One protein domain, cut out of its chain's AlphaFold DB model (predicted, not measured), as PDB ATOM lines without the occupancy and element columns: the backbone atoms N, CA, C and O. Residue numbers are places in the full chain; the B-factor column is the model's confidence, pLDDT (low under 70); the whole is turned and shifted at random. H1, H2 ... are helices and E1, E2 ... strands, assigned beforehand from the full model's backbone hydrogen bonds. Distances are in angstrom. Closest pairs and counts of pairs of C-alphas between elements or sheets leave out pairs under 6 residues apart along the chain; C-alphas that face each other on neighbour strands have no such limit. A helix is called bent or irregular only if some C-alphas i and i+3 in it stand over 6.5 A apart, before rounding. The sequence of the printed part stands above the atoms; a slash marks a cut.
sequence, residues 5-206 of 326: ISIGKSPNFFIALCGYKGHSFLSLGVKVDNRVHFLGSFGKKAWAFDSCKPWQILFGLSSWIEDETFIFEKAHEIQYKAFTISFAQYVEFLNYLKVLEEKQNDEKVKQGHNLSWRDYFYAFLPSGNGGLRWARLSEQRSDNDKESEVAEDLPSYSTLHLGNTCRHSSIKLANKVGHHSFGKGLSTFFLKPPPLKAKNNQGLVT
ATOM      1  N   ILE A   5     124.516 -62.527  42.109       92.94
ATOM      2  CA  ILE A   5     124.802 -61.260  41.430       92.94
ATOM      3  C   ILE A   5     126.076 -60.672  42.037       92.94
ATOM      4  O   ILE A   5     126.141 -60.431  43.241       92.94
ATOM      5  N   SER A   6     127.085 -60.406  41.207       92.69
ATOM      6  CA  SER A   6     128.268 -59.662  41.644       92.69
ATOM      7  C   SER A   6     127.906 -58.185  41.755       92.69
ATOM      8  O   SER A   6     127.517 -57.577  40.758       92.69
ATOM      9  N   ILE A   7     128.041 -57.601  42.944       87.81
ATOM     10  CA  ILE A   7     127.890 -56.156  43.116       87.81
ATOM     11  C   ILE A   7     129.275 -55.532  42.928       87.81
ATOM     12  O   ILE A   7     130.233 -55.891  43.604       87.81
ATOM     13  N   GLY A   8     129.419 -54.678  41.913       84.19
ATOM     14  CA  GLY A   8     130.667 -53.954  41.663       84.19
ATOM     15  C   GLY A   8     130.978 -52.943  42.776       84.19
ATOM     16  O   GLY A   8     130.359 -52.942  43.834       84.19
ATOM     17  N   LYS A   9     131.913 -52.021  42.526       77.62
ATOM     18  CA  LYS A   9     132.327 -51.028  43.538       77.62
ATOM     19  C   LYS A   9     131.266 -49.964  43.855       77.62
ATOM     20  O   LYS A   9     131.313 -49.374  44.928       77.62
ATOM     21  N   SER A  10     130.330 -49.715  42.939       80.31
ATOM     22  CA  SER A  10     129.333 -48.640  43.071       80.31
ATOM     23  C   SER A  10     127.953 -49.101  42.583       80.31
ATOM     24  O   SER A  10     127.492 -48.666  41.527       80.31
ATOM     25  N   PRO A  11     127.310 -50.050  43.289       85.31
ATOM     26  CA  PRO A  11     125.977 -50.519  42.937       85.31
ATOM     27  C   PRO A  11     124.927 -49.443  43.234       85.31
ATOM     28  O   PRO A  11     124.897 -48.871  44.322       85.31
ATOM     29  N   ASN A  12     124.011 -49.223  42.292       92.44
ATOM     30  CA  ASN A  12     122.884 -48.315  42.494       92.44
ATOM     31  C   ASN A  12     121.664 -49.120  42.940       92.44
ATOM     32  O   ASN A  12     120.915 -49.633  42.102       92.44
ATOM     33  N   PHE A  13     121.498 -49.269  44.254       96.12
ATOM     34  CA  PHE A  13     120.322 -49.910  44.837       96.12
ATOM     35  C   PHE A  13     119.089 -49.018  44.700       96.12
ATOM     36  O   PHE A  13     119.172 -47.788  44.718       96.12
ATOM     37  N   PHE A  14     117.928 -49.644  44.545       96.56
ATOM     38  CA  PHE A  14     116.663 -48.937  44.433       96.56
ATOM     39  C   PHE A  14     115.500 -49.746  45.009       96.56
ATOM     40  O   PHE A  14     115.535 -50.977  45.071       96.56
ATOM     41  N   ILE A  15     114.436 -49.033  45.366       96.56
ATOM     42  CA  ILE A  15     113.096 -49.598  45.516       96.56
ATOM     43  C   ILE A  15     112.221 -49.144  44.356       96.56
ATOM     44  O   ILE A  15     112.372 -48.037  43.840       96.56
ATOM     45  N   ALA A  16     111.285 -49.986  43.942       96.44
ATOM     46  CA  ALA A  16     110.317 -49.677  42.909       96.44
ATOM     47  C   ALA A  16     108.905 -50.000  43.388       96.44
ATOM     48  O   ALA A  16     108.605 -51.120  43.791       96.44
ATOM     49  N   LEU A  17     108.023 -49.008  43.301       95.81
ATOM     50  CA  LEU A  17     106.590 -49.217  43.431       95.81
ATOM     51  C   LEU A  17     106.052 -49.690  42.088       95.81
ATOM     52  O   LEU A  17     105.904 -48.901  41.151       95.81
ATOM     53  N   CYS A  18     105.748 -50.976  42.010       95.88
ATOM     54  CA  CYS A  18     105.364 -51.651  40.787       95.88
ATOM     55  C   CYS A  18     103.841 -51.801  40.664       95.88
ATOM     56  O   CYS A  18     103.071 -51.604  41.612       95.88
ATOM     57  N   GLY A  19     103.396 -52.099  39.448       94.62
ATOM     58  CA  GLY A  19     102.016 -52.365  39.089       94.62
ATOM     59  C   GLY A  19     101.944 -53.403  37.973       94.62
ATOM     60  O   GLY A  19     102.667 -53.305  36.982       94.62
ATOM     61  N   TYR A  20     101.079 -54.400  38.126       93.75
ATOM     62  CA  TYR A  20     100.830 -55.416  37.105       93.75
ATOM     63  C   TYR A  20      99.390 -55.917  37.208       93.75
ATOM     64  O   TYR A  20      98.956 -56.343  38.272       93.75
ATOM     65  N   LYS A  21      98.632 -55.848  36.103       89.69
ATOM     66  CA  LYS A  21      97.232 -56.319  36.017       89.69
ATOM     67  C   LYS A  21      96.325 -55.844  37.172       89.69
ATOM     68  O   LYS A  21      95.538 -56.615  37.705       89.69
ATOM     69  N   GLY A  22      96.438 -54.573  37.565       85.69
ATOM     70  CA  GLY A  22      95.632 -53.989  38.650       85.69
ATOM     71  C   GLY A  22      96.121 -54.316  40.068       85.69
ATOM     72  O   GLY A  22      95.547 -53.824  41.036       85.69
ATOM     73  N   HIS A  23      97.201 -55.086  40.200       90.38
ATOM     74  CA  HIS A  23      97.881 -55.349  41.462       90.38
ATOM     75  C   HIS A  23      99.086 -54.425  41.646       90.38
ATOM     76  O   HIS A  23      99.730 -54.035  40.673       90.38
ATOM     77  N   SER A  24      99.386 -54.060  42.891       93.44
ATOM     78  CA  SER A  24     100.504 -53.193  43.266       93.44
ATOM     79  C   SER A  24     101.385 -53.896  44.287       93.44
ATOM     80  O   SER A  24     100.878 -54.494  45.233       93.44
ATOM     81  N   PHE A  25     102.692 -53.792  44.098       95.56
ATOM     82  CA  PHE A  25     103.692 -54.436  44.942       95.56
ATOM     83  C   PHE A  25     104.958 -53.580  44.989       95.56
ATOM     84  O   PHE A  25     105.158 -52.695  44.149       95.56
ATOM     85  N   LEU A  26     105.813 -53.830  45.973       96.56
ATOM     86  CA  LEU A  26     107.137 -53.232  46.068       96.56
ATOM     87  C   LEU A  26     108.165 -54.196  45.477       96.56
ATOM     88  O   LEU A  26     108.042 -55.406  45.626       96.56
ATOM     89  N   SER A  27     109.182 -53.688  44.796       97.50
ATOM     90  CA  SER A  27     110.340 -54.481  44.377       97.50
ATOM     91  C   SER A  27     111.632 -53.812  44.808       97.50
ATOM     92  O   SER A  27     111.783 -52.603  44.661       97.50
ATOM     93  N   LEU A  28     112.561 -54.606  45.318       97.44
ATOM     94  CA  LEU A  28     113.944 -54.218  45.554       97.44
ATOM     95  C   LEU A  28     114.739 -54.480  44.288       97.44
ATOM     96  O   LEU A  28     114.445 -55.424  43.552       97.44
ATOM     97  N   GLY A  29     115.758 -53.675  44.033       97.00
ATOM     98  CA  GLY A  29     116.605 -53.877  42.876       97.00
ATOM     99  C   GLY A  29     117.970 -53.224  42.990       97.00
ATOM    100  O   GLY A  29     118.232 -52.416  43.880       97.00
ATOM    101  N   VAL A  30     118.842 -53.576  42.054       96.50
ATOM    102  CA  VAL A  30     120.151 -52.955  41.868       96.50
ATOM    103  C   VAL A  30     120.419 -52.750  40.385       96.50
ATOM    104  O   VAL A  30     120.069 -53.589  39.552       96.50
ATOM    105  N   LYS A  31     121.045 -51.627  40.040       94.12
ATOM    106  CA  LYS A  31     121.582 -51.390  38.702       94.12
ATOM    107  C   LYS A  31     123.092 -51.639  38.696       94.12
ATOM    108  O   LYS A  31     123.826 -50.935  39.387       94.12
ATOM    109  N   VAL A  32     123.537 -52.614  37.902       90.62
ATOM    110  CA  VAL A  32     124.947 -53.005  37.703       90.62
ATOM    111  C   VAL A  32     125.204 -53.098  36.200       90.62
ATOM    112  O   VAL A  32     124.385 -53.653  35.476       90.62
ATOM    113  N   ASP A  33     126.292 -52.502  35.706       86.31
ATOM    114  CA  ASP A  33     126.679 -52.524  34.281       86.31
ATOM    115  C   ASP A  33     125.542 -52.140  33.318       86.31
ATOM    116  O   ASP A  33     125.295 -52.765  32.287       86.31
ATOM    117  N   ASN A  34     124.804 -51.092  33.696       85.50
ATOM    118  CA  ASN A  34     123.625 -50.586  32.993       85.50
ATOM    119  C   ASN A  34     122.439 -51.569  32.881       85.50
ATOM    120  O   ASN A  34     121.457 -51.258  32.211       85.50
ATOM    121  N   ARG A  35     122.480 -52.703  33.585       90.62
ATOM    122  CA  ARG A  35     121.380 -53.665  33.706       90.62
ATOM    123  C   ARG A  35     120.702 -53.516  35.052       90.62
ATOM    124  O   ARG A  35     121.361 -53.287  36.064       90.62
ATOM    125  N   VAL A  36     119.383 -53.642  35.060       95.06
ATOM    126  CA  VAL A  36     118.595 -53.588  36.290       95.06
ATOM    127  C   VAL A  36     118.200 -54.999  36.693       95.06
ATOM    128  O   VAL A  36     117.540 -55.702  35.934       95.06
ATOM    129  N   HIS A  37     118.602 -55.385  37.897       95.81
ATOM    130  CA  HIS A  37     118.281 -56.660  38.516       95.81
ATOM    131  C   HIS A  37     117.284 -56.419  39.647       95.81
ATOM    132  O   HIS A  37     117.579 -55.665  40.573       95.81
ATOM    133  N   PHE A  38     116.121 -57.059  39.592       96.75
ATOM    134  CA  PHE A  38     115.245 -57.172  40.749       96.75
ATOM    135  C   PHE A  38     115.845 -58.158  41.747       96.75
ATOM    136  O   PHE A  38     116.351 -59.216  41.383       96.75
ATOM    137  N   LEU A  39     115.807 -57.767  43.014       96.81
ATOM    138  CA  LEU A  39     116.408 -58.483  44.128       96.81
ATOM    139  C   LEU A  39     115.367 -59.200  44.990       96.81
ATOM    140  O   LEU A  39     115.718 -60.102  45.732       96.81
ATOM    141  N   GLY A  40     114.100 -58.813  44.898       96.56
ATOM    142  CA  GLY A  40     112.982 -59.403  45.631       96.56
ATOM    143  C   GLY A  40     111.747 -58.534  45.433       96.56
ATOM    144  O   GLY A  40     111.881 -57.324  45.219       96.56
ATOM    145  N   SER A  41     110.557 -59.125  45.470       97.00
ATOM    146  CA  SER A  41     109.309 -58.409  45.209       97.00
ATOM    147  C   SER A  41     108.228 -58.872  46.178       97.00
ATOM    148  O   SER A  41     108.040 -60.064  46.362       97.00
ATOM    149  N   PHE A  42     107.521 -57.926  46.795       96.56
ATOM    150  CA  PHE A  42     106.610 -58.195  47.907       96.56
ATOM    151  C   PHE A  42     105.318 -57.403  47.739       96.56
ATOM    152  O   PHE A  42     105.344 -56.187  47.517       96.56
ATOM    153  N   GLY A  43     104.179 -58.076  47.852       94.88
ATOM    154  CA  GLY A  43     102.872 -57.472  47.625       94.88
ATOM    155  C   GLY A  43     101.794 -58.066  48.514       94.88
ATOM    156  O   GLY A  43     101.914 -59.178  49.014       94.88
ATOM    157  N   LYS A  44     100.726 -57.294  48.738       93.75
ATOM    158  CA  LYS A  44      99.600 -57.748  49.559       93.75
ATOM    159  C   LYS A  44      98.619 -58.573  48.734       93.75
ATOM    160  O   LYS A  44      98.022 -58.028  47.804       93.75
ATOM    161  N   LYS A  45      98.381 -59.826  49.117       89.75
ATOM    162  CA  LYS A  45      97.414 -60.726  48.472       89.75
ATOM    163  C   LYS A  45      96.301 -61.089  49.441       89.75
ATOM    164  O   LYS A  45      96.549 -61.281  50.626       89.75
ATOM    165  N   ALA A  46      95.064 -61.139  48.948       85.56
ATOM    166  CA  ALA A  46      93.957 -61.678  49.733       85.56
ATOM    167  C   ALA A  46      93.901 -63.195  49.575       85.56
ATOM    168  O   ALA A  46      94.136 -63.724  48.490       85.56
ATOM    169  N   TRP A  47      93.516 -63.875  50.646       71.88
ATOM    170  CA  TRP A  47      93.467 -65.335  50.698       71.88
ATOM    171  C   TRP A  47      92.495 -65.951  49.665       71.88
ATOM    172  O   TRP A  47      92.706 -67.060  49.189       71.88
ATOM    173  N   ALA A  48      91.425 -65.241  49.291       62.81
ATOM    174  CA  ALA A  48      90.283 -65.798  48.550       62.81
ATOM    175  C   ALA A  48      90.126 -65.278  47.102       62.81
ATOM    176  O   ALA A  48      89.005 -65.126  46.616       62.81
ATOM    177  N   PHE A  49      91.221 -64.961  46.401       53.97
ATOM    178  CA  PHE A  49      91.134 -64.300  45.086       53.97
ATOM    179  C   PHE A  49      90.453 -65.123  43.978       53.97
ATOM    180  O   PHE A  49      89.887 -64.520  43.068       53.97
ATOM    181  N   ASP A  50      90.413 -66.455  44.070       47.62
ATOM    182  CA  ASP A  50      89.821 -67.292  43.013       47.62
ATOM    183  C   ASP A  50      88.278 -67.219  42.945       47.62
ATOM    184  O   ASP A  50      87.678 -67.679  41.975       47.62
ATOM    185  N   SER A  51      87.607 -66.606  43.932       47.75
ATOM    186  CA  SER A  51      86.137 -66.491  43.967       47.75
ATOM    187  C   SER A  51      85.605 -65.177  44.557       47.75
ATOM    188  O   SER A  51      84.409 -65.054  44.844       47.75
ATOM    189  N   CYS A  52      86.467 -64.171  44.721       47.75
ATOM    190  CA  CYS A  52      86.105 -62.946  45.420       47.75
ATOM    191  C   CYS A  52      85.118 -62.087  44.614       47.75
ATOM    192  O   CYS A  52      85.441 -61.553  43.549       47.75
ATOM    193  N   LYS A  53      83.910 -61.882  45.149       60.06
ATOM    194  CA  LYS A  53      82.961 -60.916  44.587       60.06
ATOM    195  C   LYS A  53      83.408 -59.493  44.960       60.06
ATOM    196  O   LYS A  53      83.813 -59.277  46.103       60.06
ATOM    197  N   PRO A  54      83.278 -58.493  44.066       62.75
ATOM    198  CA  PRO A  54      83.731 -57.119  44.322       62.75
ATOM    199  C   PRO A  54      83.201 -56.496  45.623       62.75
ATOM    200  O   PRO A  54      83.884 -55.688  46.244       62.75
ATOM    201  N   TRP A  55      82.006 -56.896  46.071       65.00
ATOM    202  CA  TRP A  55      81.407 -56.403  47.313       65.00
ATOM    203  C   TRP A  55      82.081 -56.936  48.585       65.00
ATOM    204  O   TRP A  55      81.990 -56.283  49.615       65.00
ATOM    205  N   GLN A  56      82.794 -58.066  48.548       66.94
ATOM    206  CA  GLN A  56      83.498 -58.586  49.730       66.94
ATOM    207  C   GLN A  56      84.690 -57.697  50.125       66.94
ATOM    208  O   GLN A  56      85.030 -57.603  51.299       66.94
ATOM    209  N   ILE A  57      85.250 -56.944  49.170       66.88
ATOM    210  CA  ILE A  57      86.284 -55.924  49.422       66.88
ATOM    211  C   ILE A  57      85.729 -54.766  50.279       66.88
ATOM    212  O   ILE A  57      86.496 -54.066  50.939       66.88
ATOM    213  N   LEU A  58      84.405 -54.562  50.319       69.00
ATOM    214  CA  LEU A  58      83.784 -53.547  51.180       69.00
ATOM    215  C   LEU A  58      83.847 -53.920  52.667       69.00
ATOM    216  O   LEU A  58      83.898 -53.024  53.503       69.00
ATOM    217  N   PHE A  59      83.867 -55.218  52.989       71.25
ATOM    218  CA  PHE A  59      83.775 -55.725  54.363       71.25
ATOM    219  C   PHE A  59      85.119 -56.141  54.967       71.25
ATOM    220  O   PHE A  59      85.171 -56.514  56.135       71.25
ATOM    221  N   GLY A  60      86.205 -56.036  54.201       80.19
ATOM    222  CA  GLY A  60      87.517 -56.497  54.633       80.19
ATOM    223  C   GLY A  60      87.720 -57.980  54.342       80.19
ATOM    224  O   GLY A  60      86.895 -58.826  54.674       80.19
ATOM    225  N   LEU A  61      88.844 -58.294  53.711       86.25
ATOM    226  CA  LEU A  61      89.295 -59.662  53.477       86.25
ATOM    227  C   LEU A  61      90.601 -59.894  54.212       86.25
ATOM    228  O   LEU A  61      91.455 -59.006  54.214       86.25
ATOM    229  N   SER A  62      90.785 -61.091  54.764       88.38
ATOM    230  CA  SER A  62      92.096 -61.510  55.252       88.38
ATOM    231  C   SER A  62      93.096 -61.476  54.101       88.38
ATOM    232  O   SER A  62      92.863 -62.026  53.016       88.38
ATOM    233  N   SER A  63      94.206 -60.798  54.333       91.44
ATOM    234  CA  SER A  63      95.274 -60.628  53.360       91.44
ATOM    235  C   SER A  63      96.615 -60.643  54.051       91.44
ATOM    236  O   SER A  63      96.673 -60.384  55.239       91.44
ATOM    237  N   TRP A  64      97.686 -60.891  53.318       93.81
ATOM    238  CA  TRP A  64      99.036 -60.891  53.873       93.81
ATOM    239  C   TRP A  64     100.011 -60.337  52.841       93.81
ATOM    240  O   TRP A  64      99.717 -60.336  51.642       93.81
ATOM    241  N   ILE A  65     101.165 -59.846  53.292       95.38
ATOM    242  CA  ILE A  65     102.298 -59.638  52.389       95.38
ATOM    243  C   ILE A  65     102.849 -61.006  51.999       95.38
ATOM    244  O   ILE A  65     103.088 -61.846  52.864       95.38
ATOM    245  N   GLU A  66     103.039 -61.201  50.702       94.19
ATOM    246  CA  GLU A  66     103.569 -62.410  50.084       94.19
ATOM    247  C   GLU A  66     104.645 -62.049  49.057       94.19
ATOM    248  O   GLU A  66     104.719 -60.909  48.578       94.19
ATOM    249  N   ASP A  67     105.452 -63.042  48.694       93.50
ATOM    250  CA  ASP A  67     106.410 -62.938  47.598       93.50
ATOM    251  C   ASP A  67     105.681 -62.830  46.239       93.50
ATOM    252  O   ASP A  67     104.671 -63.493  45.958       93.50
ATOM    253  N   GLU A  68     106.198 -61.967  45.372       93.50
ATOM    254  CA  GLU A  68     105.756 -61.775  43.994       93.50
ATOM    255  C   GLU A  68     106.672 -62.515  43.020       93.50
ATOM    256  O   GLU A  68     107.230 -61.937  42.081       93.50
ATOM    257  N   THR A  69     106.779 -63.833  43.217       88.06
ATOM    258  CA  THR A  69     107.681 -64.725  42.467       88.06
ATOM    259  C   THR A  69     107.507 -64.643  40.953       88.06
ATOM    260  O   THR A  69     108.463 -64.879  40.214       88.06
ATOM    261  N   PHE A  70     106.324 -64.236  40.477       89.62
ATOM    262  CA  PHE A  70     106.030 -64.076  39.053       89.62
ATOM    263  C   PHE A  70     107.022 -63.142  38.341       89.62
ATOM    264  O   PHE A  70     107.289 -63.322  37.153       89.62
ATOM    265  N   ILE A  71     107.615 -62.179  39.059       91.44
ATOM    266  CA  ILE A  71     108.661 -61.292  38.529       91.44
ATOM    267  C   ILE A  71     109.873 -62.086  38.027       91.44
ATOM    268  O   ILE A  71     110.536 -61.665  37.078       91.44
ATOM    269  N   PHE A  72     110.139 -63.260  38.589       91.12
ATOM    270  CA  PHE A  72     111.297 -64.083  38.255       91.12
ATOM    271  C   PHE A  72     110.985 -65.264  37.325       91.12
ATOM    272  O   PHE A  72     111.902 -65.968  36.905       91.12
ATOM    273  N   GLU A  73     109.720 -65.486  36.969       90.75
ATOM    274  CA  GLU A  73     109.299 -66.674  36.214       90.75
ATOM    275  C   GLU A  73     109.401 -66.479  34.697       90.75
ATOM    276  O   GLU A  73     109.986 -67.307  33.989       90.75
ATOM    277  N   LYS A  74     108.844 -65.379  34.176       90.62
ATOM    278  CA  LYS A  74     108.771 -65.114  32.731       90.62
ATOM    279  C   LYS A  74     108.809 -63.623  32.405       90.62
ATOM    280  O   LYS A  74     108.916 -62.774  33.286       90.62
ATOM    281  N   ALA A  75     108.739 -63.312  31.114       92.81
ATOM    282  CA  ALA A  75     108.698 -61.942  30.638       92.81
ATOM    283  C   ALA A  75     107.348 -61.268  30.940       92.81
ATOM    284  O   ALA A  75     106.280 -61.804  30.633       92.81
ATOM    285  N   HIS A  76     107.412 -60.064  31.503       91.69
ATOM    286  CA  HIS A  76     106.271 -59.234  31.866       91.69
ATOM    287  C   HIS A  76     106.557 -57.767  31.546       91.69
ATOM    288  O   HIS A  76     107.628 -57.252  31.862       91.69
ATOM    289  N   GLU A  77     105.575 -57.064  30.981       94.62
ATOM    290  CA  GLU A  77     105.558 -55.604  31.056       94.62
ATOM    291  C   GLU A  77     104.986 -55.207  32.419       94.62
ATOM    292  O   GLU A  77     103.833 -55.516  32.734       94.62
ATOM    293  N   ILE A  78     105.797 -54.535  33.228       95.00
ATOM    294  CA  ILE A  78     105.392 -53.982  34.518       95.00
ATOM    295  C   ILE A  78     105.296 -52.469  34.416       95.00
ATOM    296  O   ILE A  78     106.056 -51.826  33.689       95.00
ATOM    297  N   GLN A  79     104.378 -51.896  35.181       95.75
ATOM    298  CA  GLN A  79     104.372 -50.469  35.457       95.75
ATOM    299  C   GLN A  79     105.194 -50.215  36.715       95.75
ATOM    300  O   GLN A  79     105.152 -51.024  37.638       95.75
ATOM    301  N   TYR A  80     105.938 -49.118  36.787       96.19
ATOM    302  CA  TYR A  80     106.760 -48.829  37.955       96.19
ATOM    303  C   TYR A  80     106.965 -47.334  38.200       96.19
ATOM    304  O   TYR A  80     106.670 -46.474  37.367       96.19
ATOM    305  N   LYS A  81     107.499 -47.045  39.383       95.50
ATOM    306  CA  LYS A  81     108.289 -45.851  39.667       95.50
ATOM    307  C   LYS A  81     109.357 -46.220  40.689       95.50
ATOM    308  O   LYS A  81     109.027 -46.872  41.678       95.50
ATOM    309  N   ALA A  82     110.609 -45.855  40.420       95.75
ATOM    310  CA  ALA A  82     111.757 -46.307  41.199       95.75
ATOM    311  C   ALA A  82     112.545 -45.152  41.821       95.75
ATOM    312  O   ALA A  82     112.657 -44.075  41.232       95.75
ATOM    313  N   PHE A  83     113.115 -45.419  42.993       94.88
ATOM    314  CA  PHE A  83     113.828 -44.463  43.830       94.88
ATOM    315  C   PHE A  83     115.097 -45.100  44.376       94.88
ATOM    316  O   PHE A  83     115.081 -46.256  44.800       94.88
ATOM    317  N   THR A  84     116.186 -44.343  44.365       94.62
ATOM    318  CA  THR A  84     117.488 -44.783  44.875       94.62
ATOM    319  C   THR A  84     117.407 -45.012  46.378       94.62
ATOM    320  O   THR A  84     116.772 -44.238  47.090       94.62
ATOM    321  N   ILE A  85     118.060 -46.063  46.858       94.38
ATOM    322  CA  ILE A  85     118.280 -46.319  48.284       94.38
ATOM    323  C   ILE A  85     119.752 -46.654  48.503       94.38
ATOM    324  O   ILE A  85     120.445 -47.083  47.580       94.38
ATOM    325  N   SER A  86     120.235 -46.476  49.727       92.69
ATOM    326  CA  SER A  86     121.559 -46.952  50.111       92.69
ATOM    327  C   SER A  86     121.560 -48.469  50.322       92.69
ATOM    328  O   SER A  86     120.521 -49.101  50.531       92.69
ATOM    329  N   PHE A  87     122.751 -49.071  50.318       93.25
ATOM    330  CA  PHE A  87     122.900 -50.476  50.698       93.25
ATOM    331  C   PHE A  87     122.449 -50.731  52.146       93.25
ATOM    332  O   PHE A  87     121.817 -51.748  52.417       93.25
ATOM    333  N   ALA A  88     122.712 -49.791  53.061       92.00
ATOM    334  CA  ALA A  88     122.269 -49.892  54.451       92.00
ATOM    335  C   ALA A  88     120.736 -49.937  54.554       92.00
ATOM    336  O   ALA A  88     120.197 -50.826  55.203       92.00
ATOM    337  N   GLN A  89     120.040 -49.055  53.828       93.06
ATOM    338  CA  GLN A  89     118.575 -49.049  53.746       93.06
ATOM    339  C   GLN A  89     118.021 -50.351  53.154       93.06
ATOM    340  O   GLN A  89     117.000 -50.862  53.607       93.06
ATOM    341  N   TYR A  90     118.695 -50.912  52.148       95.06
ATOM    342  CA  TYR A  90     118.333 -52.211  51.585       95.06
ATOM    343  C   TYR A  90     118.432 -53.336  52.629       95.06
ATOM    344  O   TYR A  90     117.485 -54.106  52.775       95.06
ATOM    345  N   VAL A  91     119.533 -53.406  53.384       93.38
ATOM    346  CA  VAL A  91     119.720 -54.410  54.448       93.38
ATOM    347  C   VAL A  91     118.712 -54.219  55.581       93.38
ATOM    348  O   VAL A  91     118.101 -55.190  56.024       93.38
ATOM    349  N   GLU A  92     118.489 -52.980  56.014       92.44
ATOM    350  CA  GLU A  92     117.497 -52.651  57.042       92.44
ATOM    351  C   GLU A  92     116.092 -53.110  56.634       92.44
ATOM    352  O   GLU A  92     115.363 -53.702  57.432       92.44
ATOM    353  N   PHE A  93     115.731 -52.910  55.367       94.25
ATOM    354  CA  PHE A  93     114.438 -53.339  54.856       94.25
ATOM    355  C   PHE A  93     114.299 -54.866  54.765       94.25
ATOM    356  O   PHE A  93     113.222 -55.393  55.039       94.25
ATOM    357  N   LEU A  94     115.372 -55.599  54.442       95.12
ATOM    358  CA  LEU A  94     115.365 -57.067  54.512       95.12
ATOM    359  C   LEU A  94     115.111 -57.560  55.944       95.12
ATOM    360  O   LEU A  94     114.332 -58.493  56.132       95.12
ATOM    361  N   ASN A  95     115.707 -56.910  56.949       93.44
ATOM    362  CA  ASN A  95     115.466 -57.248  58.355       93.44
ATOM    363  C   ASN A  95     114.011 -56.966  58.758       93.44
ATOM    364  O   ASN A  95     113.375 -57.806  59.392       93.44
ATOM    365  N   TYR A  96     113.445 -55.834  58.323       94.44
ATOM    366  CA  TYR A  96     112.023 -55.536  58.522       94.44
ATOM    367  C   TYR A  96     111.116 -56.615  57.902       94.44
ATOM    368  O   TYR A  96     110.203 -57.117  58.557       94.44
ATOM    369  N   LEU A  97     111.379 -57.011  56.651       95.06
ATOM    370  CA  LEU A  97     110.598 -58.039  55.959       95.06
ATOM    371  C   LEU A  97     110.706 -59.414  56.622       95.06
ATOM    372  O   LEU A  97     109.715 -60.138  56.653       95.06
ATOM    373  N   LYS A  98     111.874 -59.765  57.169       94.56
ATOM    374  CA  LYS A  98     112.072 -61.009  57.921       94.56
ATOM    375  C   LYS A  98     111.164 -61.059  59.151       94.56
ATOM    376  O   LYS A  98     110.425 -62.021  59.326       94.56
ATOM    377  N   VAL A  99     111.172 -60.002  59.964       94.00
ATOM    378  CA  VAL A  99     110.315 -59.923  61.157       94.00
ATOM    379  C   VAL A  99     108.832 -59.911  60.763       94.00
ATOM    380  O   VAL A  99     108.008 -60.548  61.417       94.00
ATOM    381  N   LEU A 100     108.476 -59.247  59.657       94.50
ATOM    382  CA  LEU A 100     107.116 -59.281  59.113       94.50
ATOM    383  C   LEU A 100     106.689 -60.693  58.678       94.50
ATOM    384  O   LEU A 100     105.568 -61.090  58.988       94.50
ATOM    385  N   GLU A 101     107.553 -61.451  57.991       94.50
ATOM    386  CA  GLU A 101     107.308 -62.862  57.643       94.50
ATOM    387  C   GLU A 101     106.976 -63.670  58.902       94.50
ATOM    388  O   GLU A 101     105.931 -64.319  58.954       94.50
ATOM    389  N   GLU A 102     107.838 -63.599  59.920       93.00
ATOM    390  CA  GLU A 102     107.705 -64.357  61.168       93.00
ATOM    391  C   GLU A 102     106.372 -64.050  61.869       93.00
ATOM    392  O   GLU A 102     105.585 -64.961  62.128       93.00
ATOM    393  N   LYS A 103     106.048 -62.765  62.079       93.44
ATOM    394  CA  LYS A 103     104.801 -62.368  62.758       93.44
ATOM    395  C   LYS A 103     103.547 -62.728  61.955       93.44
ATOM    396  O   LYS A 103     102.557 -63.166  62.538       93.44
ATOM    397  N   GLN A 104     103.554 -62.561  60.627       93.94
ATOM    398  CA  GLN A 104     102.418 -62.982  59.796       93.94
ATOM    399  C   GLN A 104     102.225 -64.501  59.842       93.94
ATOM    400  O   GLN A 104     101.090 -64.971  59.881       93.94
ATOM    401  N   ASN A 105     103.315 -65.269  59.837       93.75
ATOM    402  CA  ASN A 105     103.262 -66.724  59.880       93.75
ATOM    403  C   ASN A 105     102.761 -67.238  61.234       93.75
ATOM    404  O   ASN A 105     101.926 -68.141  61.253       93.75
ATOM    405  N   ASP A 106     103.159 -66.611  62.341       93.31
ATOM    406  CA  ASP A 106     102.602 -66.902  63.666       93.31
ATOM    407  C   ASP A 106     101.085 -66.674  63.707       93.31
ATOM    408  O   ASP A 106     100.331 -67.533  64.170       93.31
ATOM    409  N   GLU A 107     100.611 -65.536  63.190       91.12
ATOM    410  CA  GLU A 107      99.176 -65.238  63.128       91.12
ATOM    411  C   GLU A 107      98.422 -66.206  62.216       91.12
ATOM    412  O   GLU A 107      97.326 -66.656  62.560       91.12
ATOM    413  N   LYS A 108      99.023 -66.598  61.089       90.19
ATOM    414  CA  LYS A 108      98.451 -67.611  60.204       90.19
ATOM    415  C   LYS A 108      98.290 -68.951  60.932       90.19
ATOM    416  O   LYS A 108      97.212 -69.542  60.897       90.19
ATOM    417  N   VAL A 109      99.323 -69.412  61.637       92.94
ATOM    418  CA  VAL A 109      99.280 -70.671  62.401       92.94
ATOM    419  C   VAL A 109      98.228 -70.611  63.512       92.94
ATOM    420  O   VAL A 109      97.459 -71.560  63.665       92.94
ATOM    421  N   LYS A 110      98.111 -69.489  64.239       91.88
ATOM    422  CA  LYS A 110      97.053 -69.288  65.252       91.88
ATOM    423  C   LYS A 110      95.644 -69.361  64.660       91.88
ATOM    424  O   LYS A 110      94.722 -69.814  65.333       91.88
ATOM    425  N   GLN A 111      95.479 -68.950  63.404       87.62
ATOM    426  CA  GLN A 111      94.226 -69.059  62.648       87.62
ATOM    427  C   GLN A 111      94.004 -70.460  62.040       87.62
ATOM    428  O   GLN A 111      93.035 -70.675  61.314       87.62
ATOM    429  N   GLY A 112      94.868 -71.433  62.353       88.62
ATOM    430  CA  GLY A 112      94.758 -72.819  61.893       88.62
ATOM    431  C   GLY A 112      95.312 -73.054  60.487       88.62
ATOM    432  O   GLY A 112      95.002 -74.074  59.869       88.62
ATOM    433  N   HIS A 113      96.107 -72.126  59.953       86.12
ATOM    434  CA  HIS A 113      96.709 -72.274  58.636       86.12
ATOM    435  C   HIS A 113      97.992 -73.112  58.683       86.12
ATOM    436  O   HIS A 113      98.886 -72.873  59.493       86.12
ATOM    437  N   ASN A 114      98.109 -74.056  57.747       89.44
ATOM    438  CA  ASN A 114      99.350 -74.788  57.510       89.44
ATOM    439  C   ASN A 114     100.255 -73.968  56.593       89.44
ATOM    440  O   ASN A 114      99.889 -73.700  55.447       89.44
ATOM    441  N   LEU A 115     101.434 -73.597  57.091       90.50
ATOM    442  CA  LEU A 115     102.415 -72.855  56.306       90.50
ATOM    443  C   LEU A 115     102.928 -73.701  55.135       90.50
ATOM    444  O   LEU A 115     103.198 -74.896  55.257       90.50
ATOM    445  N   SER A 116     103.094 -73.045  53.998       88.44
ATOM    446  CA  SER A 116     103.620 -73.589  52.757       88.44
ATOM    447  C   SER A 116     104.883 -72.837  52.337       88.44
ATOM    448  O   SER A 116     105.261 -71.824  52.921       88.44
ATOM    449  N   TRP A 117     105.538 -73.292  51.269       84.31
ATOM    450  CA  TRP A 117     106.710 -72.596  50.732       84.31
ATOM    451  C   TRP A 117     106.412 -71.162  50.251       84.31
ATOM    452  O   TRP A 117     107.342 -70.366  50.162       84.31
ATOM    453  N   ARG A 118     105.142 -70.835  49.949       83.25
ATOM    454  CA  ARG A 118     104.694 -69.498  49.514       83.25
ATOM    455  C   ARG A 118     104.583 -68.494  50.659       83.25
ATOM    456  O   ARG A 118     104.516 -67.296  50.412       83.25
ATOM    457  N   ASP A 119     104.564 -68.985  51.893       88.31
ATOM    458  CA  ASP A 119     104.486 -68.164  53.101       88.31
ATOM    459  C   ASP A 119     105.859 -67.635  53.540       88.31
ATOM    460  O   ASP A 119     105.967 -66.926  54.539       88.31
ATOM    461  N   TYR A 120     106.906 -67.972  52.787       93.88
ATOM    462  CA  TYR A 120     108.267 -67.526  53.022       93.88
ATOM    463  C   TYR A 120     108.709 -66.552  51.937       93.88
ATOM    464  O   TYR A 120     108.426 -66.729  50.753       93.88
ATOM    465  N   PHE A 121     109.429 -65.529  52.359       96.12
ATOM    466  CA  PHE A 121     109.986 -64.487  51.531       96.12
ATOM    467  C   PHE A 121     111.358 -64.914  51.025       96.12
ATOM    468  O   PHE A 121     112.228 -65.361  51.786       96.12
ATOM    469  N   TYR A 122     111.571 -64.708  49.729       95.69
ATOM    470  CA  TYR A 122     112.863 -64.881  49.099       95.69
ATOM    471  C   TYR A 122     113.364 -63.553  48.549       95.69
ATOM    472  O   TYR A 122     112.619 -62.712  48.042       95.69
ATOM    473  N   ALA A 123     114.668 -63.362  48.672       96.44
ATOM    474  CA  ALA A 123     115.362 -62.247  48.069       96.44
ATOM    475  C   ALA A 123     116.811 -62.629  47.806       96.44
ATOM    476  O   ALA A 123     117.361 -63.594  48.337       96.44
ATOM    477  N   PHE A 124     117.469 -61.807  47.013       96.62
ATOM    478  CA  PHE A 124     118.905 -61.706  47.058       96.62
ATOM    479  C   PHE A 124     119.315 -61.158  48.432       96.62
ATOM    480  O   PHE A 124     118.760 -60.164  48.888       96.62
ATOM    481  N   LEU A 125     120.254 -61.825  49.097       95.88
ATOM    482  CA  LEU A 125     120.818 -61.458  50.391       95.88
ATOM    483  C   LEU A 125     122.309 -61.135  50.235       95.88
ATOM    484  O   LEU A 125     122.974 -61.778  49.411       95.88
ATOM    485  N   PRO A 126     122.866 -60.199  51.023       94.50
ATOM    486  CA  PRO A 126     124.304 -59.957  51.062       94.50
ATOM    487  C   PRO A 126     125.116 -61.234  51.300       94.50
ATOM    488  O   PRO A 126     124.821 -62.032  52.190       94.50
ATOM    489  N   SER A 127     126.169 -61.413  50.509       91.19
ATOM    490  CA  SER A 127     127.106 -62.531  50.606       91.19
ATOM    491  C   SER A 127     128.514 -62.017  50.917       91.19
ATOM    492  O   SER A 127     128.930 -60.968  50.424       91.19
ATOM    493  N   GLY A 128     129.278 -62.767  51.719       82.62
ATOM    494  CA  GLY A 128     130.608 -62.361  52.205       82.62
ATOM    495  C   GLY A 128     131.681 -62.174  51.120       82.62
ATOM    496  O   GLY A 128     132.753 -61.658  51.404       82.62
ATOM    497  N   ASN A 129     131.396 -62.556  49.876       84.75
ATOM    498  CA  ASN A 129     132.264 -62.388  48.708       84.75
ATOM    499  C   ASN A 129     131.991 -61.095  47.909       84.75
ATOM    500  O   ASN A 129     132.402 -61.003  46.755       84.75
ATOM    501  N   GLY A 130     131.289 -60.116  48.490       85.38
ATOM    502  CA  GLY A 130     130.962 -58.866  47.795       85.38
ATOM    503  C   GLY A 130     129.918 -59.058  46.695       85.38
ATOM    504  O   GLY A 130     129.967 -58.402  45.660       85.38
ATOM    505  N   GLY A 131     128.990 -59.992  46.896       93.50
ATOM    506  CA  GLY A 131     127.879 -60.269  45.996       93.50
ATOM    507  C   GLY A 131     126.556 -60.357  46.728       93.50
ATOM    508  O   GLY A 131     126.483 -60.206  47.947       93.50
ATOM    509  N   LEU A 132     125.510 -60.664  45.973       95.88
ATOM    510  CA  LEU A 132     124.200 -61.003  46.501       95.88
ATOM    511  C   LEU A 132     123.830 -62.419  46.061       95.88
ATOM    512  O   LEU A 132     124.033 -62.764  44.897       95.88
ATOM    513  N   ARG A 133     123.267 -63.232  46.956       96.06
ATOM    514  CA  ARG A 133     122.810 -64.601  46.656       96.06
ATOM    515  C   ARG A 133     121.306 -64.732  46.849       96.06
ATOM    516  O   ARG A 133     120.793 -64.224  47.836       96.06
ATOM    517  N   TRP A 134     120.611 -65.431  45.961       95.56
ATOM    518  CA  TRP A 134     119.189 -65.734  46.149       95.56
ATOM    519  C   TRP A 134     119.008 -66.728  47.301       95.56
ATOM    520  O   TRP A 134     119.608 -67.806  47.278       95.56
ATOM    521  N   ALA A 135     118.224 -66.364  48.312       95.31
ATOM    522  CA  ALA A 135     118.015 -67.166  49.512       95.31
ATOM    523  C   ALA A 135     116.725 -66.771  50.242       95.31
ATOM    524  O   ALA A 135     116.108 -65.744  49.946       95.31
ATOM    525  N   ARG A 136     116.316 -67.592  51.212       95.31
ATOM    526  CA  ARG A 136     115.189 -67.268  52.088       95.31
ATOM    527  C   ARG A 136     115.598 -66.194  53.096       95.31
ATOM    528  O   ARG A 136     116.684 -66.279  53.666       95.31
ATOM    529  N   LEU A 137     114.718 -65.229  53.374       93.94
ATOM    530  CA  LEU A 137     115.006 -64.130  54.311       93.94
ATOM    531  C   LEU A 137     115.363 -64.606  55.726       93.94
ATOM    532  O   LEU A 137     116.144 -63.945  56.405       93.94
ATOM    533  N   SER A 138     114.867 -65.764  56.166       90.12
ATOM    534  CA  SER A 138     115.227 -66.343  57.467       90.12
ATOM    535  C   SER A 138     116.726 -66.646  57.614       90.12
ATOM    536  O   SER A 138     117.236 -66.673  58.732       90.12
ATOM    537  N   GLU A 139     117.451 -66.828  56.505       89.69
ATOM    538  CA  GLU A 139     118.905 -67.025  56.496       89.69
ATOM    539  C   GLU A 139     119.692 -65.718  56.689       89.69
ATOM    540  O   GLU A 139     120.907 -65.754  56.912       89.69
ATOM    541  N   GLN A 140     119.030 -64.563  56.588       85.75
ATOM    542  CA  GLN A 140     119.645 -63.268  56.842       85.75
ATOM    543  C   GLN A 140     119.964 -63.141  58.334       85.75
ATOM    544  O   GLN A 140     119.102 -63.330  59.205       85.75
ATOM    545  N   ARG A 141     121.217 -62.789  58.638       79.19
ATOM    546  CA  ARG A 141     121.616 -62.402  59.995       79.19
ATOM    547  C   ARG A 141     120.908 -61.093  60.336       79.19
ATOM    548  O   ARG A 141     121.019 -60.141  59.571       79.19
ATOM    549  N   SER A 142     120.179 -61.074  61.447       68.44
ATOM    550  CA  SER A 142     119.405 -59.915  61.889       68.44
ATOM    551  C   SER A 142     119.693 -59.637  63.351       68.44
ATOM    552  O   SER A 142     119.819 -60.578  64.134       68.44
ATOM    553  N   ASP A 143     119.699 -58.355  63.685       66.44
ATOM    554  CA  ASP A 143     119.468 -57.867  65.037       66.44
ATOM    555  C   ASP A 143     117.941 -57.714  65.213       66.44
ATOM    556  O   ASP A 143     117.244 -57.347  64.260       66.44
ATOM    557  N   ASN A 144     117.385 -58.072  66.375       64.06
ATOM    558  CA  ASN A 144     115.928 -58.174  66.616       64.06
ATOM    559  C   ASN A 144     115.217 -56.811  66.792       64.06
ATOM    560  O   ASN A 144     114.104 -56.733  67.309       64.06
ATOM    561  N   ASP A 145     115.814 -55.717  66.329       77.88
ATOM    562  CA  ASP A 145     115.410 -54.356  66.704       77.88
ATOM    563  C   ASP A 145     114.145 -53.842  65.981       77.88
ATOM    564  O   ASP A 145     113.730 -52.702  66.179       77.88
ATOM    565  N   LYS A 146     113.509 -54.664  65.130       83.88
ATOM    566  CA  LYS A 146     112.346 -54.280  64.301       83.88
ATOM    567  C   LYS A 146     111.000 -54.830  64.781       83.88
ATOM    568  O   LYS A 146     109.977 -54.571  64.149       83.88
ATOM    569  N   GLU A 147     110.969 -55.575  65.884       82.69
ATOM    570  CA  GLU A 147     109.749 -56.246  66.355       82.69
ATOM    571  C   GLU A 147     108.589 -55.300  66.689       82.69
ATOM    572  O   GLU A 147     107.459 -55.557  66.269       82.69
ATOM    573  N   SER A 148     108.852 -54.215  67.423       80.31
ATOM    574  CA  SER A 148     107.820 -53.243  67.811       80.31
ATOM    575  C   SER A 148     107.210 -52.554  66.591       80.31
ATOM    576  O   SER A 148     105.991 -52.490  66.453       80.31
ATOM    577  N   GLU A 149     108.065 -52.121  65.668       85.94
ATOM    578  CA  GLU A 149     107.671 -51.456  64.429       85.94
ATOM    579  C   GLU A 149     106.783 -52.352  63.547       85.94
ATOM    580  O   GLU A 149     105.767 -51.904  63.016       85.94
ATOM    581  N   VAL A 150     107.133 -53.634  63.409       86.94
ATOM    582  CA  VAL A 150     106.323 -54.596  62.646       86.94
ATOM    583  C   VAL A 150     104.983 -54.871  63.331       86.94
ATOM    584  O   VAL A 150     103.964 -54.984  62.646       86.94
ATOM    585  N   ALA A 151     104.959 -54.971  64.662       84.06
ATOM    586  CA  ALA A 151     103.733 -55.237  65.413       84.06
ATOM    587  C   ALA A 151     102.680 -54.131  65.218       84.06
ATOM    588  O   ALA A 151     101.499 -54.436  65.043       84.06
ATOM    589  N   GLU A 152     103.102 -52.864  65.179       87.94
ATOM    590  CA  GLU A 152     102.222 -51.724  64.887       87.94
ATOM    591  C   GLU A 152     101.638 -51.782  63.466       87.94
ATOM    592  O   GLU A 152     100.503 -51.367  63.217       87.94
ATOM    593  N   ASP A 153     102.395 -52.333  62.518       89.31
ATOM    594  CA  ASP A 153     102.026 -52.320  61.110       89.31
ATOM    595  C   ASP A 153     101.224 -53.528  60.646       89.31
ATOM    596  O   ASP A 153     100.453 -53.417  59.682       89.31
ATOM    597  N   LEU A 154     101.360 -54.655  61.338       87.38
ATOM    598  CA  LEU A 154     100.724 -55.926  61.011       87.38
ATOM    599  C   LEU A 154      99.214 -55.815  60.716       87.38
ATOM    600  O   LEU A 154      98.792 -56.361  59.692       87.38
ATOM    601  N   PRO A 155      98.394 -55.052  61.478       87.50
ATOM    602  CA  PRO A 155      96.961 -54.909  61.188       87.50
ATOM    603  C   PRO A 155      96.660 -54.334  59.795       87.50
ATOM    604  O   PRO A 155      95.657 -54.663  59.158       87.50
ATOM    605  N   SER A 156      97.546 -53.471  59.288       88.00
ATOM    606  CA  SER A 156      97.395 -52.878  57.956       88.00
ATOM    607  C   SER A 156      97.756 -53.848  56.826       88.00
ATOM    608  O   SER A 156      97.317 -53.671  55.688       88.00
ATOM    609  N   TYR A 157      98.533 -54.889  57.116       91.25
ATOM    610  CA  TYR A 157      98.872 -55.927  56.148       91.25
ATOM    611  C   TYR A 157      97.889 -57.096  56.190       91.25
ATOM    612  O   TYR A 157      97.604 -57.665  55.137       91.25
ATOM    613  N   SER A 158      97.311 -57.377  57.364       88.69
ATOM    614  CA  SER A 158      96.404 -58.505  57.597       88.69
ATOM    615  C   SER A 158      95.006 -58.344  56.975       88.69
ATOM    616  O   SER A 158      94.238 -59.303  56.903       88.69
ATOM    617  N   THR A 159      94.660 -57.140  56.502       90.00
ATOM    618  CA  THR A 159      93.328 -56.823  55.962       90.00
ATOM    619  C   THR A 159      93.374 -56.124  54.601       90.00
ATOM    620  O   THR A 159      94.237 -55.286  54.335       90.00
ATOM    621  N   LEU A 160      92.419 -56.430  53.721       87.44
ATOM    622  CA  LEU A 160      92.228 -55.785  52.419       87.44
ATOM    623  C   LEU A 160      90.816 -55.198  52.319       87.44
ATOM    624  O   LEU A 160      89.837 -55.935  52.344       87.44
ATOM    625  N   HIS A 161      90.718 -53.881  52.131       87.31
ATOM    626  CA  HIS A 161      89.468 -53.170  51.833       87.31
ATOM    627  C   HIS A 161      89.744 -51.894  51.018       87.31
ATOM    628  O   HIS A 161      90.898 -51.577  50.730       87.31
ATOM    629  N   LEU A 162      88.712 -51.128  50.634       82.81
ATOM    630  CA  LEU A 162      88.875 -49.922  49.793       82.81
ATOM    631  C   LEU A 162      89.842 -48.872  50.372       82.81
ATOM    632  O   LEU A 162      90.568 -48.226  49.619       82.81
ATOM    633  N   GLY A 163      89.874 -48.730  51.698       85.31
ATOM    634  CA  GLY A 163      90.801 -47.844  52.415       85.31
ATOM    635  C   GLY A 163      92.167 -48.469  52.719       85.31
ATOM    636  O   GLY A 163      93.041 -47.796  53.250       85.31
ATOM    637  N   ASN A 164      92.359 -49.749  52.398       88.56
ATOM    638  CA  ASN A 164      93.585 -50.491  52.654       88.56
ATOM    639  C   ASN A 164      93.817 -51.513  51.533       88.56
ATOM    640  O   ASN A 164      93.523 -52.703  51.652       88.56
ATOM    641  N   THR A 165      94.337 -51.035  50.410       90.19
ATOM    642  CA  THR A 165      94.585 -51.849  49.208       90.19
ATOM    643  C   THR A 165      96.042 -52.312  49.123       90.19
ATOM    644  O   THR A 165      96.888 -51.885  49.907       90.19
ATOM    645  N   CYS A 166      96.385 -53.137  48.131       91.19
ATOM    646  CA  CYS A 166      97.780 -53.492  47.848       91.19
ATOM    647  C   CYS A 166      98.671 -52.269  47.546       91.19
ATOM    648  O   CYS A 166      99.846 -52.258  47.919       91.19
ATOM    649  N   ARG A 167      98.115 -51.192  46.961       91.69
ATOM    650  CA  ARG A 167      98.821 -49.913  46.751       91.69
ATOM    651  C   ARG A 167      99.181 -49.241  48.074       91.69
ATOM    652  O   ARG A 167     100.309 -48.778  48.210       91.69
ATOM    653  N   HIS A 168      98.262 -49.226  49.039       92.62
ATOM    654  CA  HIS A 168      98.513 -48.659  50.367       92.62
ATOM    655  C   HIS A 168      99.632 -49.419  51.078       92.62
ATOM    656  O   HIS A 168     100.583 -48.805  51.549       92.62
ATOM    657  N   SER A 169      99.579 -50.752  51.064       93.56
ATOM    658  CA  SER A 169     100.626 -51.582  51.665       93.56
ATOM    659  C   SER A 169     101.976 -51.417  50.964       93.56
ATOM    660  O   SER A 169     102.990 -51.314  51.642       93.56
ATOM    661  N   SER A 170     101.998 -51.297  49.632       92.50
ATOM    662  CA  SER A 170     103.236 -51.042  48.878       92.50
ATOM    663  C   SER A 170     103.859 -49.691  49.240       92.50
ATOM    664  O   SER A 170     105.061 -49.610  49.467       92.50
ATOM    665  N   ILE A 171     103.041 -48.635  49.331       92.44
ATOM    666  CA  ILE A 171     103.468 -47.298  49.776       92.44
ATOM    667  C   ILE A 171     103.995 -47.358  51.211       92.44
ATOM    668  O   ILE A 171     105.051 -46.804  51.502       92.44
ATOM    669  N   LYS A 172     103.296 -48.072  52.099       92.81
ATOM    670  CA  LYS A 172     103.711 -48.246  53.490       92.81
ATOM    671  C   LYS A 172     105.058 -48.961  53.597       92.81
ATOM    672  O   LYS A 172     105.924 -48.486  54.316       92.81
ATOM    673  N   LEU A 173     105.259 -50.040  52.836       93.56
ATOM    674  CA  LEU A 173     106.551 -50.726  52.745       93.56
ATOM    675  C   LEU A 173     107.648 -49.799  52.199       93.56
ATOM    676  O   LEU A 173     108.738 -49.761  52.752       93.56
ATOM    677  N   ALA A 174     107.364 -49.005  51.165       91.94
ATOM    678  CA  ALA A 174     108.335 -48.049  50.629       91.94
ATOM    679  C   ALA A 174     108.733 -46.965  51.651       91.94
ATOM    680  O   ALA A 174     109.910 -46.615  51.741       91.94
ATOM    681  N   ASN A 175     107.783 -46.486  52.463       90.38
ATOM    682  CA  ASN A 175     108.052 -45.525  53.536       90.38
ATOM    683  C   ASN A 175     109.037 -46.074  54.583       90.38
ATOM    684  O   ASN A 175     109.779 -45.288  55.166       90.38
ATOM    685  N   LYS A 176     109.087 -47.398  54.801       88.94
ATOM    686  CA  LYS A 176     110.044 -48.036  55.729       88.94
ATOM    687  C   LYS A 176     111.490 -47.922  55.294       88.94
ATOM    688  O   LYS A 176     112.384 -47.966  56.122       88.94
ATOM    689  N   VAL A 177     111.718 -47.716  54.004       82.81
ATOM    690  CA  VAL A 177     113.058 -47.523  53.444       82.81
ATOM    691  C   VAL A 177     113.457 -46.036  53.450       82.81
ATOM    692  O   VAL A 177     114.413 -45.643  52.790       82.81
ATOM    693  N   GLY A 178     112.710 -45.179  54.160       74.19
ATOM    694  CA  GLY A 178     112.961 -43.736  54.259       74.19
ATOM    695  C   GLY A 178     112.418 -42.904  53.091       74.19
ATOM    696  O   GLY A 178     112.726 -41.718  52.975       74.19
ATOM    697  N   HIS A 179     111.600 -43.494  52.213       73.19
ATOM    698  CA  HIS A 179     110.991 -42.780  51.085       73.19
ATOM    699  C   HIS A 179     109.593 -42.283  51.431       73.19
ATOM    700  O   HIS A 179     108.618 -42.984  51.204       73.19
ATOM    701  N   HIS A 180     109.489 -41.055  51.942       74.31
ATOM    702  CA  HIS A 180     108.203 -40.448  52.329       74.31
ATOM    703  C   HIS A 180     107.533 -39.625  51.218       74.31
ATOM    704  O   HIS A 180     106.364 -39.254  51.333       74.31
ATOM    705  N   SER A 181     108.261 -39.318  50.139       77.12
ATOM    706  CA  SER A 181     107.750 -38.544  49.006       77.12
ATOM    707  C   SER A 181     107.973 -39.288  47.699       77.12
ATOM    708  O   SER A 181     109.096 -39.485  47.242       77.12
ATOM    709  N   PHE A 182     106.866 -39.659  47.068       80.44
ATOM    710  CA  PHE A 182     106.849 -40.452  45.845       80.44
ATOM    711  C   PHE A 182     106.812 -39.610  44.567       80.44
ATOM    712  O   PHE A 182     106.701 -40.161  43.470       80.44
ATOM    713  N   GLY A 183     106.891 -38.282  44.685       82.56
ATOM    714  CA  GLY A 183     106.765 -37.354  43.564       82.56
ATOM    715  C   GLY A 183     105.408 -37.434  42.844       82.56
ATOM    716  O   GLY A 183     104.417 -37.954  43.354       82.56
ATOM    717  N   LYS A 184     105.355 -36.915  41.620       84.94
ATOM    718  CA  LYS A 184     104.173 -36.868  40.753       84.94
ATOM    719  C   LYS A 184     103.870 -38.228  40.118       84.94
ATOM    720  O   LYS A 184     104.738 -39.063  39.906       84.94
ATOM    721  N   GLY A 185     102.610 -38.466  39.767       81.88
ATOM    722  CA  GLY A 185     102.221 -39.642  38.976       81.88
ATOM    723  C   GLY A 185     102.028 -40.944  39.760       81.88
ATOM    724  O   GLY A 185     101.343 -41.824  39.251       81.88
ATOM    725  N   LEU A 186     102.510 -41.051  41.004       85.31
ATOM    726  CA  LEU A 186     102.076 -42.109  41.918       85.31
ATOM    727  C   LEU A 186     100.841 -41.654  42.697       85.31
ATOM    728  O   LEU A 186     100.860 -40.635  43.378       85.31
ATOM    729  N   SER A 187      99.754 -42.412  42.573       83.75
ATOM    730  CA  SER A 187      98.524 -42.194  43.331       83.75
ATOM    731  C   SER A 187      98.346 -43.295  44.369       83.75
ATOM    732  O   SER A 187      98.726 -44.444  44.143       83.75
ATOM    733  N   THR A 188      97.732 -42.949  45.497       81.25
ATOM    734  CA  THR A 188      97.216 -43.923  46.469       81.25
ATOM    735  C   THR A 188      96.026 -44.707  45.908       81.25
ATOM    736  O   THR A 188      95.735 -45.814  46.360       81.25
ATOM    737  N   PHE A 189      95.367 -44.179  44.871       78.44
ATOM    738  CA  PHE A 189      94.268 -44.844  44.191       78.44
ATOM    739  C   PHE A 189      94.775 -45.997  43.317       78.44
ATOM    740  O   PHE A 189      95.439 -45.782  42.305       78.44
ATOM    741  N   PHE A 190      94.439 -47.233  43.695       74.06
ATOM    742  CA  PHE A 190      95.009 -48.447  43.097       74.06
ATOM    743  C   PHE A 190      94.677 -48.651  41.607       74.06
ATOM    744  O   PHE A 190      95.438 -49.321  40.914       74.06
ATOM    745  N   LEU A 191      93.580 -48.068  41.102       77.56
ATOM    746  CA  LEU A 191      93.219 -48.141  39.678       77.56
ATOM    747  C   LEU A 191      94.084 -47.233  38.799       77.56
ATOM    748  O   LEU A 191      94.089 -47.399  37.580       77.56
ATOM    749  N   LYS A 192      94.808 -46.272  39.386       86.38
ATOM    750  CA  LYS A 192      95.777 -45.470  38.647       86.38
ATOM    751  C   LYS A 192      97.142 -46.160  38.728       86.38
ATOM    752  O   LYS A 192      97.757 -46.159  39.796       86.38
ATOM    753  N   PRO A 193      97.626 -46.754  37.627       89.62
ATOM    754  CA  PRO A 193      98.901 -47.446  37.640       89.62
ATOM    755  C   PRO A 193     100.076 -46.474  37.821       89.62
ATOM    756  O   PRO A 193      99.935 -45.278  37.543       89.62
ATOM    757  N   PRO A 194     101.256 -46.977  38.227       93.50
ATOM    758  CA  PRO A 194     102.489 -46.211  38.138       93.50
ATOM    759  C   PRO A 194     102.754 -45.715  36.704       93.50
ATOM    760  O   PRO A 194     102.339 -46.362  35.739       93.50
ATOM    761  N   PRO A 195     103.444 -44.573  36.548       93.88
ATOM    762  CA  PRO A 195     103.495 -43.859  35.276       93.88
ATOM    763  C   PRO A 195     104.481 -44.441  34.257       93.88
ATOM    764  O   PRO A 195     104.332 -44.180  33.065       93.88
ATOM    765  N   LEU A 196     105.491 -45.195  34.701       94.94
ATOM    766  CA  LEU A 196     106.532 -45.741  33.831       94.94
ATOM    767  C   LEU A 196     106.267 -47.211  33.530       94.94
ATOM    768  O   LEU A 196     105.607 -47.889  34.307       94.94
ATOM    769  N   LYS A 197     106.818 -47.716  32.429       94.88
ATOM    770  CA  LYS A 197     106.742 -49.116  32.000       94.88
ATOM    771  C   LYS A 197     108.123 -49.707  31.757       94.88
ATOM    772  O   LYS A 197     108.997 -49.019  31.233       94.88
ATOM    773  N   ALA A 198     108.326 -50.966  32.116       94.81
ATOM    774  CA  ALA A 198     109.547 -51.707  31.819       94.81
ATOM    775  C   ALA A 198     109.215 -53.146  31.431       94.81
ATOM    776  O   ALA A 198     108.281 -53.743  31.969       94.81
ATOM    777  N   LYS A 199     110.013 -53.710  30.523       94.69
ATOM    778  CA  LYS A 199     110.002 -55.144  30.245       94.69
ATOM    779  C   LYS A 199     110.953 -55.828  31.211       94.69
ATOM    780  O   LYS A 199     112.165 -55.654  31.131       94.69
ATOM    781  N   ASN A 200     110.384 -56.586  32.128       93.62
ATOM    782  CA  ASN A 200     111.115 -57.460  33.022       93.62
ATOM    783  C   ASN A 200     111.119 -58.869  32.433       93.62
ATOM    784  O   ASN A 200     110.064 -59.370  32.054       93.62
ATOM    785  N   ASN A 201     112.277 -59.513  32.374       94.19
ATOM    786  CA  ASN A 201     112.427 -60.902  31.975       94.19
ATOM    787  C   ASN A 201     113.184 -61.651  33.070       94.19
ATOM    788  O   ASN A 201     114.397 -61.506  33.191       94.19
ATOM    789  N   GLN A 202     112.459 -62.432  33.875       93.44
ATOM    790  CA  GLN A 202     113.039 -63.257  34.941       93.44
ATOM    791  C   GLN A 202     113.888 -62.456  35.946       93.44
ATOM    792  O   GLN A 202     115.005 -62.834  36.291       93.44
ATOM    793  N   GLY A 203     113.355 -61.322  36.401       92.56
ATOM    794  CA  GLY A 203     114.023 -60.415  37.334       92.56
ATOM    795  C   GLY A 203     115.063 -59.499  36.690       92.56
ATOM    796  O   GLY A 203     115.696 -58.721  37.397       92.56
ATOM    797  N   LEU A 204     115.256 -59.561  35.372       94.38
ATOM    798  CA  LEU A 204     116.217 -58.738  34.651       94.38
ATOM    799  C   LEU A 204     115.509 -57.778  33.695       94.38
ATOM    800  O   LEU A 204     114.701 -58.180  32.859       94.38
ATOM    801  N   VAL A 205     115.867 -56.502  33.768       92.88
ATOM    802  CA  VAL A 205     115.492 -55.488  32.781       92.88
ATOM    803  C   VAL A 205     116.746 -55.160  31.971       92.88
ATOM    804  O   VAL A 205     117.634 -54.436  32.433       92.88
ATOM    805  N   THR A 206     116.848 -55.759  30.781       74.75
ATOM    806  CA  THR A 206     117.972 -55.581  29.841       74.75
ATOM    807  C   THR A 206     117.697 -54.561  28.743       74.75
ATOM    808  O   THR A 206     118.641 -54.004  28.186       74.75
TER     809      THR A 206
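This is residues 5 to 206 of the 326 residues of an uncharacterized protein of Legionella adelaidensis (UniProt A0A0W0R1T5). A strongly twisted six-stranded sheet has H3, H4 and H5 over one face, with the small hairpin E6 and E7 partly facing it. Beyond E8, residues 204 to 205 pair antiparallel with residues 36 to 37 of E3, closing a ring of pairings through E3, E2, E1, E5 and E8. The printed part has 202 residues with five named helices and eight named strands, in the order E1 E2 E3 H1 E4 H2 E5 H3 E6 E7 H4 H5 E8. The antiparallel sheet runs E4 E3 E2 E1 E5 E8. The class is mixed, and the whole is compact, with a radius of gyration of the C-alphas of 16.4 A and spans of 50 by 36 by 31 A.

E1, residues 12 to 20, begins at C-alpha 12 (122.884, -48.315, 42.494) and bends by 53 degrees at residue 17. E2, residues 23 to 32, is 27.4 A long, and E3, residues 35 to 46, is 32.8 A; E1 E2 E3 form a meander, each strand the antiparallel neighbour of the one before. H1 is residues 54 to 58, E4 61 to 67 and H2 69 to 72. E5, residues 75 to 84, bends by 73 degrees at residue 79. H3, residues 87 to 110, is 35.1 A long. E6 is residues 122 to 127, E7 131 to 136, H4 147 to 157 and H5 166 to 176. E8, residues 196 to 201, ends at C-alpha 201 (112.427, -60.902, 31.975).

In the sheet, N 16 and O 27 join E1 and E2 at 2.8 A, N 28 and O 40 E2 and E3 at 2.8 A, N 45 and O 64 E3 and E4 at 2.9 A, N 17 and O 81 E1 and E5 at 2.9 A, and N 78 and O 198 E5 and E8 at 2.9 A, each within hydrogen-bond range. H5 is over E2 and, only just, E3, at a height over the sheet of 7.2 A; its closest C-alphas to E2 are Arg 167 and Ser 24, 5.1 A. H2 is on the opposite face from H4 and H5. H3 touches H4 with residues 96 to 104 alone, closest C-alphas Leu 100 and Val 150, 5.9 A, at a steep tilt of 66 degrees. E6 and E7 are a hairpin, with N 125 and O 133 at 2.8 A; with the large sheet they form a sandwich, two sheets face to face, and the closest C-alphas of E3 and E6 are Gly 40 and Ala 123, 4.4 A. H1 is not on the sheet. In H3 and H5 every O i to N i+4 pair is within range; H4, irregular with C-alphas 152 and 155 7.2 A apart, has 4 of 7, H1 has 0 of 1 but 2 of 2 O i to N i+3 pairs, and H2 is too short for such a pair.

The C-alphas farthest apart are those of Lys 9 and Trp 55, 51.3 A. The printed part has no cut. The links H3 to E6 and H5 to E8 are long, the latter residues 177 to 195. Confidence is under 70 at residues 48 to 58 and 142 to 144.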